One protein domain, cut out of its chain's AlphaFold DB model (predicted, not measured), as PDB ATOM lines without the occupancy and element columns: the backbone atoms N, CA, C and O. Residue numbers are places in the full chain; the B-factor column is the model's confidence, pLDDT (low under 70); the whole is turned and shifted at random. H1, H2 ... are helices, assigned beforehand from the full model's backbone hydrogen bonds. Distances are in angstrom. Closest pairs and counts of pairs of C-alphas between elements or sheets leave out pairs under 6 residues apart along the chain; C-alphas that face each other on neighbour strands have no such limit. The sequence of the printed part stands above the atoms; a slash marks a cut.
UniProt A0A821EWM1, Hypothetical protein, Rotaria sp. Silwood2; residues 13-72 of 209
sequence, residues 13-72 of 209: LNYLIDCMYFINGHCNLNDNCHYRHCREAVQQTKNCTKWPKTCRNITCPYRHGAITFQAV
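What this domain is: This is residues 13 to 72 of the 209 residues of the protein "Hypothetical protein" of Rotaria sp. Silwood2 (UniProt A0A821EWM1). This domain has little regular structure: it is a compact tangle of loops with three short helices, H2 and H3 near each other and H1 away from both. After H3 the chain runs out to about Thr 54, folds back towards H3 at Pro 61 and runs out again to Val 72. The printed part has 60 residues, with H1, H2 and H3 in that order and no named strand; the class is all helix, though named elements hold only 12 residues. The radius of gyration of the C-alphas is 11.0 A, and the elongated outline spans 32 by 20 by 16 A.

How they stand to each other: H1, residues 13 to 16, is apart from H2, residues 20 to 23, and from H3, residues 39 to 42. H2 and H3 are close but not clearly touching; their closest C-alphas, of Ile 23 and Val 42, are 5.3 A apart. Each helix is too short for an O i to N i+4 pair, but its one O i to N i+3 pair is within hydrogen-bond range.

Where its parts are: H1 begins at C-alpha 13 (37.558, 20.370, -48.984) and measures 5.4 A, H2 5.0 A and H3 4.9 A. H3 ends at C-alpha 42 (30.544, 2.768, -46.054).

The domain as a whole: The C-alphas farthest apart, of Asn 28 and Val 72, are 32.4 A apart. The printed part has no cut. H1 to H2 is a tight link and H2 to H3 a long one. Residue 13 and residues 68 to 72 have pLDDT under 70.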
ATOM      1  N   LEU A  13      37.350  21.792 -48.661       69.31
ATOM      2  CA  LEU A  13      37.558  20.370 -48.984       69.31
ATOM      3  C   LEU A  13      36.844  19.420 -48.024       69.31
ATOM      4  O   LEU A  13      36.798  18.220 -48.292       69.31
ATOM      5  N   ASN A  14      36.243  19.943 -46.951       79.56
ATOM      6  CA  ASN A  14      35.580  19.129 -45.933       79.56
ATOM      7  C   ASN A  14      34.417  18.321 -46.515       79.56
ATOM      8  O   ASN A  14      34.319  17.129 -46.239       79.56
ATOM      9  N   TYR A  15      33.644  18.901 -47.440       83.50
ATOM     10  CA  TYR A  15      32.536  18.210 -48.116       83.50
ATOM     11  C   TYR A  15      32.987  17.062 -49.036       83.50
ATOM     12  O   TYR A  15      32.158  16.313 -49.552       83.50
ATOM     13  N   LEU A  16      34.297  16.914 -49.259       82.56
ATOM     14  CA  LEU A  16      34.888  15.801 -49.994       82.56
ATOM     15  C   LEU A  16      35.581  14.786 -49.082       82.56
ATOM     16  O   LEU A  16      35.872  13.701 -49.575       82.56
ATOM     17  N   ILE A  17      35.816  15.105 -47.806       86.00
ATOM     18  CA  ILE A  17      36.369  14.199 -46.788       86.00
ATOM     19  C   ILE A  17      35.226  13.390 -46.173       86.00
ATOM     20  O   ILE A  17      34.218  13.961 -45.766       86.00
ATOM     21  N   ASP A  18      35.383  12.073 -46.067       86.19
ATOM     22  CA  ASP A  18      34.375  11.189 -45.482       86.19
ATOM     23  C   ASP A  18      34.099  11.536 -44.012       86.19
ATOM     24  O   ASP A  18      35.007  11.621 -43.182       86.19
ATOM     25  N   CYS A  19      32.820  11.677 -43.670       84.69
ATOM     26  CA  CYS A  19      32.386  11.882 -42.295       84.69
ATOM     27  C   CYS A  19      32.597  10.608 -41.474       84.69
ATOM     28  O   CYS A  19      31.821   9.658 -41.584       84.69
ATOM     29  N   MET A  20      33.595  10.593 -40.594       80.44
ATOM     30  CA  MET A  20      33.892   9.421 -39.762       80.44
ATOM     31  C   MET A  20      32.698   8.949 -38.921       80.44
ATOM     32  O   MET A  20      32.492   7.746 -38.774       80.44
ATOM     33  N   TYR A  21      31.854   9.868 -38.442       72.88
ATOM     34  CA  TYR A  21      30.637   9.503 -37.715       72.88
ATOM     35  C   TYR A  21      29.611   8.808 -38.614       72.88
ATOM     36  O   TYR A  21      28.951   7.879 -38.166       72.88
ATOM     37  N   PHE A  22      29.478   9.202 -39.883       80.38
ATOM     38  CA  PHE A  22      28.545   8.557 -40.814       80.38
ATOM     39  C   PHE A  22      29.049   7.183 -41.229       80.38
ATOM     40  O   PHE A  22      28.285   6.226 -41.274       80.38
ATOM     41  N   ILE A  23      30.358   7.077 -41.455       77.50
ATOM     42  CA  ILE A  23      31.026   5.813 -41.743       77.50
ATOM     43  C   ILE A  23      30.824   4.787 -40.630       77.50
ATOM     44  O   ILE A  23      30.620   3.613 -40.925       77.50
ATOM     45  N   ASN A  24      30.824   5.244 -39.381       76.75
ATOM     46  CA  ASN A  24      30.611   4.399 -38.213       76.75
ATOM     47  C   ASN A  24      29.126   4.274 -37.817       76.75
ATOM     48  O   ASN A  24      28.827   3.651 -36.807       76.75
ATOM     49  N   GLY A  25      28.187   4.848 -38.582       77.62
ATOM     50  CA  GLY A  25      26.743   4.724 -38.332       77.62
ATOM     51  C   GLY A  25      26.182   5.609 -37.210       77.62
ATOM     52  O   GLY A  25      25.075   5.371 -36.738       77.62
ATOM     53  N   HIS A  26      26.920   6.633 -36.786       77.38
ATOM     54  CA  HIS A  26      26.588   7.505 -35.652       77.38
ATOM     55  C   HIS A  26      26.355   8.977 -36.029       77.38
ATOM     56  O   HIS A  26      26.062   9.791 -35.156       77.38
ATOM     57  N   CYS A  27      26.490   9.359 -37.304       79.56
ATOM     58  CA  CYS A  27      26.201  10.732 -37.724       79.56
ATOM     59  C   CYS A  27      24.692  10.989 -37.739       79.56
ATOM     60  O   CYS A  27      23.947  10.295 -38.424       79.56
ATOM     61  N   ASN A  28      24.269  12.029 -37.027       85.25
ATOM     62  CA  ASN A  28      22.888  12.508 -36.949       85.25
ATOM     63  C   ASN A  28      22.668  13.830 -37.710       85.25
ATOM     64  O   ASN A  28      21.566  14.372 -37.694       85.25
ATOM     65  N   LEU A  29      23.706  14.351 -38.375       74.19
ATOM     66  CA  LEU A  29      23.660  15.633 -39.082       74.19
ATOM     67  C   LEU A  29      23.117  15.517 -40.516       74.19
ATOM     68  O   LEU A  29      22.778  16.541 -41.099       74.19
ATOM     69  N   ASN A  30      23.002  14.301 -41.071       73.06
ATOM     70  CA  ASN A  30      22.468  14.021 -42.414       73.06
ATOM     71  C   ASN A  30      22.964  15.030 -43.473       73.06
ATOM     72  O   ASN A  30      24.175  15.139 -43.662       73.06
ATOM     73  N   ASP A  31      22.061  15.763 -44.131       75.88
ATOM     74  CA  ASP A  31      22.378  16.728 -45.196       75.88
ATOM     75  C   ASP A  31      23.032  18.024 -44.682       75.88
ATOM     76  O   ASP A  31      23.624  18.768 -45.457       75.88
ATOM     77  N   ASN A  32      22.980  18.280 -43.371       77.25
ATOM     78  CA  ASN A  32      23.666  19.404 -42.727       77.25
ATOM     79  C   ASN A  32      25.110  19.058 -42.327       77.25
ATOM     80  O   ASN A  32      25.796  19.872 -41.707       77.25
ATOM     81  N   CYS A  33      25.589  17.845 -42.619       78.69
ATOM     82  CA  CYS A  33      26.963  17.482 -42.313       78.69
ATOM     83  C   CYS A  33      27.932  18.178 -43.273       78.69
ATOM     84  O   CYS A  33      27.825  18.060 -44.489       78.69
ATOM     85  N   HIS A  34      28.939  18.852 -42.718       81.94
ATOM     86  CA  HIS A  34      29.989  19.512 -43.506       81.94
ATOM     87  C   HIS A  34      30.977  18.521 -44.144       81.94
ATOM     88  O   HIS A  34      31.899  18.936 -44.844       81.94
ATOM     89  N   TYR A  35      30.800  17.225 -43.877       83.31
ATOM     90  CA  TYR A  35      31.633  16.137 -44.355       83.31
ATOM     91  C   TYR A  35      30.831  15.198 -45.247       83.31
ATOM     92  O   TYR A  35      29.616  15.051 -45.138       83.31
ATOM     93  N   ARG A  36      31.540  14.522 -46.136       88.19
ATOM     94  CA  ARG A  36      30.979  13.671 -47.169       88.19
ATOM     95  C   ARG A  36      30.305  12.421 -46.594       88.19
ATOM     96  O   ARG A  36      30.929  11.636 -45.878       88.19
ATOM     97  N   HIS A  37      29.056  12.182 -46.985       88.00
ATOM     98  CA  HIS A  37      28.308  10.954 -46.705       88.00
ATOM     99  C   HIS A  37      28.157  10.128 -47.988       88.00
ATOM    100  O   HIS A  37      27.384  10.484 -48.872       88.00
ATOM    101  N   CYS A  38      28.879   9.014 -48.112       85.06
ATOM    102  CA  CYS A  38      28.768   8.119 -49.267       85.06
ATOM    103  C   CYS A  38      28.533   6.683 -48.808       85.06
ATOM    104  O   CYS A  38      29.345   6.116 -48.079       85.06
ATOM    105  N   ARG A  39      27.408   6.093 -49.224       81.56
ATOM    106  CA  ARG A  39      27.000   4.745 -48.802       81.56
ATOM    107  C   ARG A  39      27.881   3.667 -49.418       81.56
ATOM    108  O   ARG A  39      28.225   2.708 -48.738       81.56
ATOM    109  N   GLU A  40      28.292   3.845 -50.669       77.88
ATOM    110  CA  GLU A  40      29.235   2.940 -51.324       77.88
ATOM    111  C   GLU A  40      30.578   2.950 -50.598       77.88
ATOM    112  O   GLU A  40      31.178   1.897 -50.397       77.88
ATOM    113  N   ALA A  41      31.006   4.125 -50.120       77.06
ATOM    114  CA  ALA A  41      32.182   4.236 -49.278       77.06
ATOM    115  C   ALA A  41      31.982   3.460 -47.970       77.06
ATOM    116  O   ALA A  41      32.860   2.679 -47.638       77.06
ATOM    117  N   VAL A  42      30.836   3.560 -47.277       75.75
ATOM    118  CA  VAL A  42      30.544   2.768 -46.054       75.75
ATOM    119  C   VAL A  42      30.749   1.263 -46.275       75.75
ATOM    120  O   VAL A  42      31.345   0.601 -45.427       75.75
ATOM    121  N   GLN A  43      30.317   0.736 -47.421       75.06
ATOM    122  CA  GLN A  43      30.337  -0.699 -47.728       75.06
ATOM    123  C   GLN A  43      31.734  -1.267 -48.026       75.06
ATOM    124  O   GLN A  43      31.883  -2.483 -48.147       75.06
ATOM    125  N   GLN A  44      32.761  -0.424 -48.162       71.75
ATOM    126  CA  GLN A  44      34.097  -0.872 -48.544       71.75
ATOM    127  C   GLN A  44      35.213  -0.064 -47.864       71.75
ATOM    128  O   GLN A  44      35.028   1.064 -47.416       71.75
ATOM    129  N   THR A  45      36.406  -0.643 -47.738       70.31
ATOM    130  CA  THR A  45      37.514  -0.032 -46.978       70.31
ATOM    131  C   THR A  45      38.603   0.578 -47.860       70.31
ATOM    132  O   THR A  45      39.579   1.102 -47.333       70.31
ATOM    133  N   LYS A  46      38.471   0.547 -49.195       77.38
ATOM    134  CA  LYS A  46      39.534   1.019 -50.096       77.38
ATOM    135  C   LYS A  46      39.518   2.539 -50.234       77.38
ATOM    136  O   LYS A  46      38.477   3.140 -50.518       77.38
ATOM    137  N   ASN A  47      40.692   3.151 -50.112       82.31
ATOM    138  CA  ASN A  47      40.909   4.579 -50.331       82.31
ATOM    139  C   ASN A  47      40.953   4.939 -51.817       82.31
ATOM    140  O   ASN A  47      41.377   4.150 -52.662       82.31
ATOM    141  N   CYS A  48      40.526   6.160 -52.138       83.44
ATOM    142  CA  CYS A  48      40.593   6.671 -53.498       83.44
ATOM    143  C   CYS A  48      42.043   6.993 -53.868       83.44
ATOM    144  O   CYS A  48      42.664   7.866 -53.271       83.44
ATOM    145  N   THR A  49      42.570   6.346 -54.907       82.12
ATOM    146  CA  THR A  49      43.947   6.565 -55.391       82.12
ATOM    147  C   THR A  49      44.174   7.959 -55.979       82.12
ATOM    148  O   THR A  49      45.307   8.423 -56.073       82.12
ATOM    149  N   LYS A  50      43.093   8.642 -56.375       82.00
ATOM    150  CA  LYS A  50      43.115  10.016 -56.893       82.00
ATOM    151  C   LYS A  50      42.941  11.061 -55.782       82.00
ATOM    152  O   LYS A  50      43.168  12.246 -56.017       82.00
ATOM    153  N   TRP A  51      42.536  10.659 -54.579       82.81
ATOM    154  CA  TRP A  51      42.396  11.546 -53.423       82.81
ATOM    155  C   TRP A  51      43.735  11.684 -52.675       82.81
ATOM    156  O   TRP A  51      44.471  10.703 -52.588       82.81
ATOM    157  N   PRO A  52      44.100  12.859 -52.125       78.69
ATOM    158  CA  PRO A  52      43.416  14.159 -52.193       78.69
ATOM    159  C   PRO A  52      43.834  15.029 -53.390       78.69
ATOM    160  O   PRO A  52      43.390  16.167 -53.528       78.69
ATOM    161  N   LYS A  53      44.717  14.510 -54.253       76.00
ATOM    162  CA  LYS A  53      45.417  15.300 -55.275       76.00
ATOM    163  C   LYS A  53      44.514  15.756 -56.425       76.00
ATOM    164  O   LYS A  53      44.600  16.908 -56.832       76.00
ATOM    165  N   THR A  54      43.667  14.876 -56.958       79.31
ATOM    166  CA  THR A  54      42.863  15.148 -58.168       79.31
ATOM    167  C   THR A  54      41.414  14.674 -58.077       79.31
ATOM    168  O   THR A  54      40.581  15.105 -58.872       79.31
ATOM    169  N   CYS A  55      41.064  13.816 -57.114       80.62
ATOM    170  CA  CYS A  55      39.680  13.396 -56.930       80.62
ATOM    171  C   CYS A  55      38.863  14.512 -56.282       80.62
ATOM    172  O   CYS A  55      39.145  14.908 -55.156       80.62
ATOM    173  N   ARG A  56      37.822  14.973 -56.976       85.56
ATOM    174  CA  ARG A  56      36.804  15.898 -56.449       85.56
ATOM    175  C   ARG A  56      35.387  15.342 -56.581       85.56
ATOM    176  O   ARG A  56      34.417  16.082 -56.505       85.56
ATOM    177  N   ASN A  57      35.268  14.030 -56.792       81.81
ATOM    178  CA  ASN A  57      33.974  13.384 -56.940       81.81
ATOM    179  C   ASN A  57      33.348  13.093 -55.565       81.81
ATOM    180  O   ASN A  57      33.794  12.192 -54.856       81.81
ATOM    181  N   ILE A  58      32.281  13.818 -55.223       80.50
ATOM    182  CA  ILE A  58      31.516  13.623 -53.985       80.50
ATOM    183  C   ILE A  58      30.765  12.280 -53.941       80.50
ATOM    184  O   ILE A  58      30.419  11.809 -52.863       80.50
ATOM    185  N   THR A  59      30.583  11.584 -55.062       82.38
ATOM    186  CA  THR A  59      30.003  10.227 -55.111       82.38
ATOM    187  C   THR A  59      31.053   9.143 -55.360       82.38
ATOM    188  O   THR A  59      30.715   8.014 -55.693       82.38
ATOM    189  N   CYS A  60      32.348   9.449 -55.192       83.25
ATOM    190  CA  CYS A  60      33.400   8.443 -55.316       83.25
ATOM    191  C   CYS A  60      33.133   7.238 -54.388       83.25
ATOM    192  O   CYS A  60      33.094   7.401 -53.171       83.25
ATOM    193  N   PRO A  61      33.018   6.002 -54.901       82.19
ATOM    194  CA  PRO A  61      32.759   4.851 -54.034       82.19
ATOM    195  C   PRO A  61      33.937   4.549 -53.095       82.19
ATOM    196  O   PRO A  61      33.813   3.749 -52.173       82.19
ATOM    197  N   TYR A  62      35.083   5.198 -53.320       82.81
ATOM    198  CA  TYR A  62      36.314   5.036 -52.570       82.81
ATOM    199  C   TYR A  62      36.469   6.062 -51.443       82.81
ATOM    200  O   TYR A  62      35.979   7.187 -51.537       82.81
ATOM    201  N   ARG A  63      37.180   5.673 -50.378       82.50
ATOM    202  CA  ARG A  63      37.334   6.482 -49.164       82.50
ATOM    203  C   ARG A  63      38.162   7.736 -49.408       82.50
ATOM    204  O   ARG A  63      39.263   7.650 -49.963       82.50
ATOM    205  N   HIS A  64      37.669   8.872 -48.937       84.12
ATOM    206  CA  HIS A  64      38.366  10.154 -48.939       84.12
ATOM    207  C   HIS A  64      38.723  10.536 -47.496       84.12
ATOM    208  O   HIS A  64      37.917  11.112 -46.776       84.12
ATOM    209  N   GLY A  65      39.924  10.177 -47.040       79.00
ATOM    210  CA  GLY A  65      40.378  10.492 -45.677       79.00
ATOM    211  C   GLY A  65      40.755  11.966 -45.487       79.00
ATOM    212  O   GLY A  65      40.865  12.714 -46.457       79.00
ATOM    213  N   ALA A  66      40.996  12.381 -44.244       77.69
ATOM    214  CA  ALA A  66      41.433  13.744 -43.940       77.69
ATOM    215  C   ALA A  66      42.719  14.121 -44.706       77.69
ATOM    216  O   ALA A  66      43.639  13.311 -44.845       77.69
ATOM    217  N   ILE A  67      42.780  15.352 -45.215       70.94
ATOM    218  CA  ILE A  67      43.936  15.860 -45.962       70.94
ATOM    219  C   ILE A  67      44.947  16.425 -44.963       70.94
ATOM    220  O   ILE A  67      44.688  17.442 -44.331       70.94
ATOM    221  N   THR A  68      46.123  15.810 -44.833       51.88
ATOM    222  CA  THR A  68      47.255  16.403 -44.108       51.88
ATOM    223  C   THR A  68      48.087  17.275 -45.059       51.88
ATOM    224  O   THR A  68      48.514  16.831 -46.128       51.88
ATOM    225  N   PHE A  69      48.350  18.530 -44.676       43.03
ATOM    226  CA  PHE A  69      49.006  19.571 -45.497       43.03
ATOM    227  C   PHE A  69      50.445  19.269 -45.977       43.03
ATOM    228  O   PHE A  69      51.062  20.089 -46.656       43.03
ATOM    229  N   GLN A  70      50.993  18.085 -45.703       42.69
ATOM    230  CA  GLN A  70      52.328  17.678 -46.155       42.69
ATOM    231  C   GLN A  70      52.332  16.972 -47.528       42.69
ATOM    232  O   GLN A  70      53.392  16.832 -48.135       42.69
ATOM    233  N   ALA A  71      51.172  16.582 -48.078       42.03
ATOM    234  CA  ALA A  71      51.093  15.793 -49.319       42.03
ATOM    235  C   ALA A  71      51.110  16.603 -50.640       42.03
ATOM    236  O   ALA A  71      51.112  16.005 -51.719       42.03
ATOM    237  N   VAL A  72      51.135  17.944 -50.587       44.41
ATOM    238  CA  VAL A  72      51.037  18.806 -51.787       44.41
ATOM    239  C   VAL A  72      52.405  19.274 -52.322       44.41
ATOM    240  O   VAL A  72      52.492  19.674 -53.476       44.41
TER     241      VAL A  72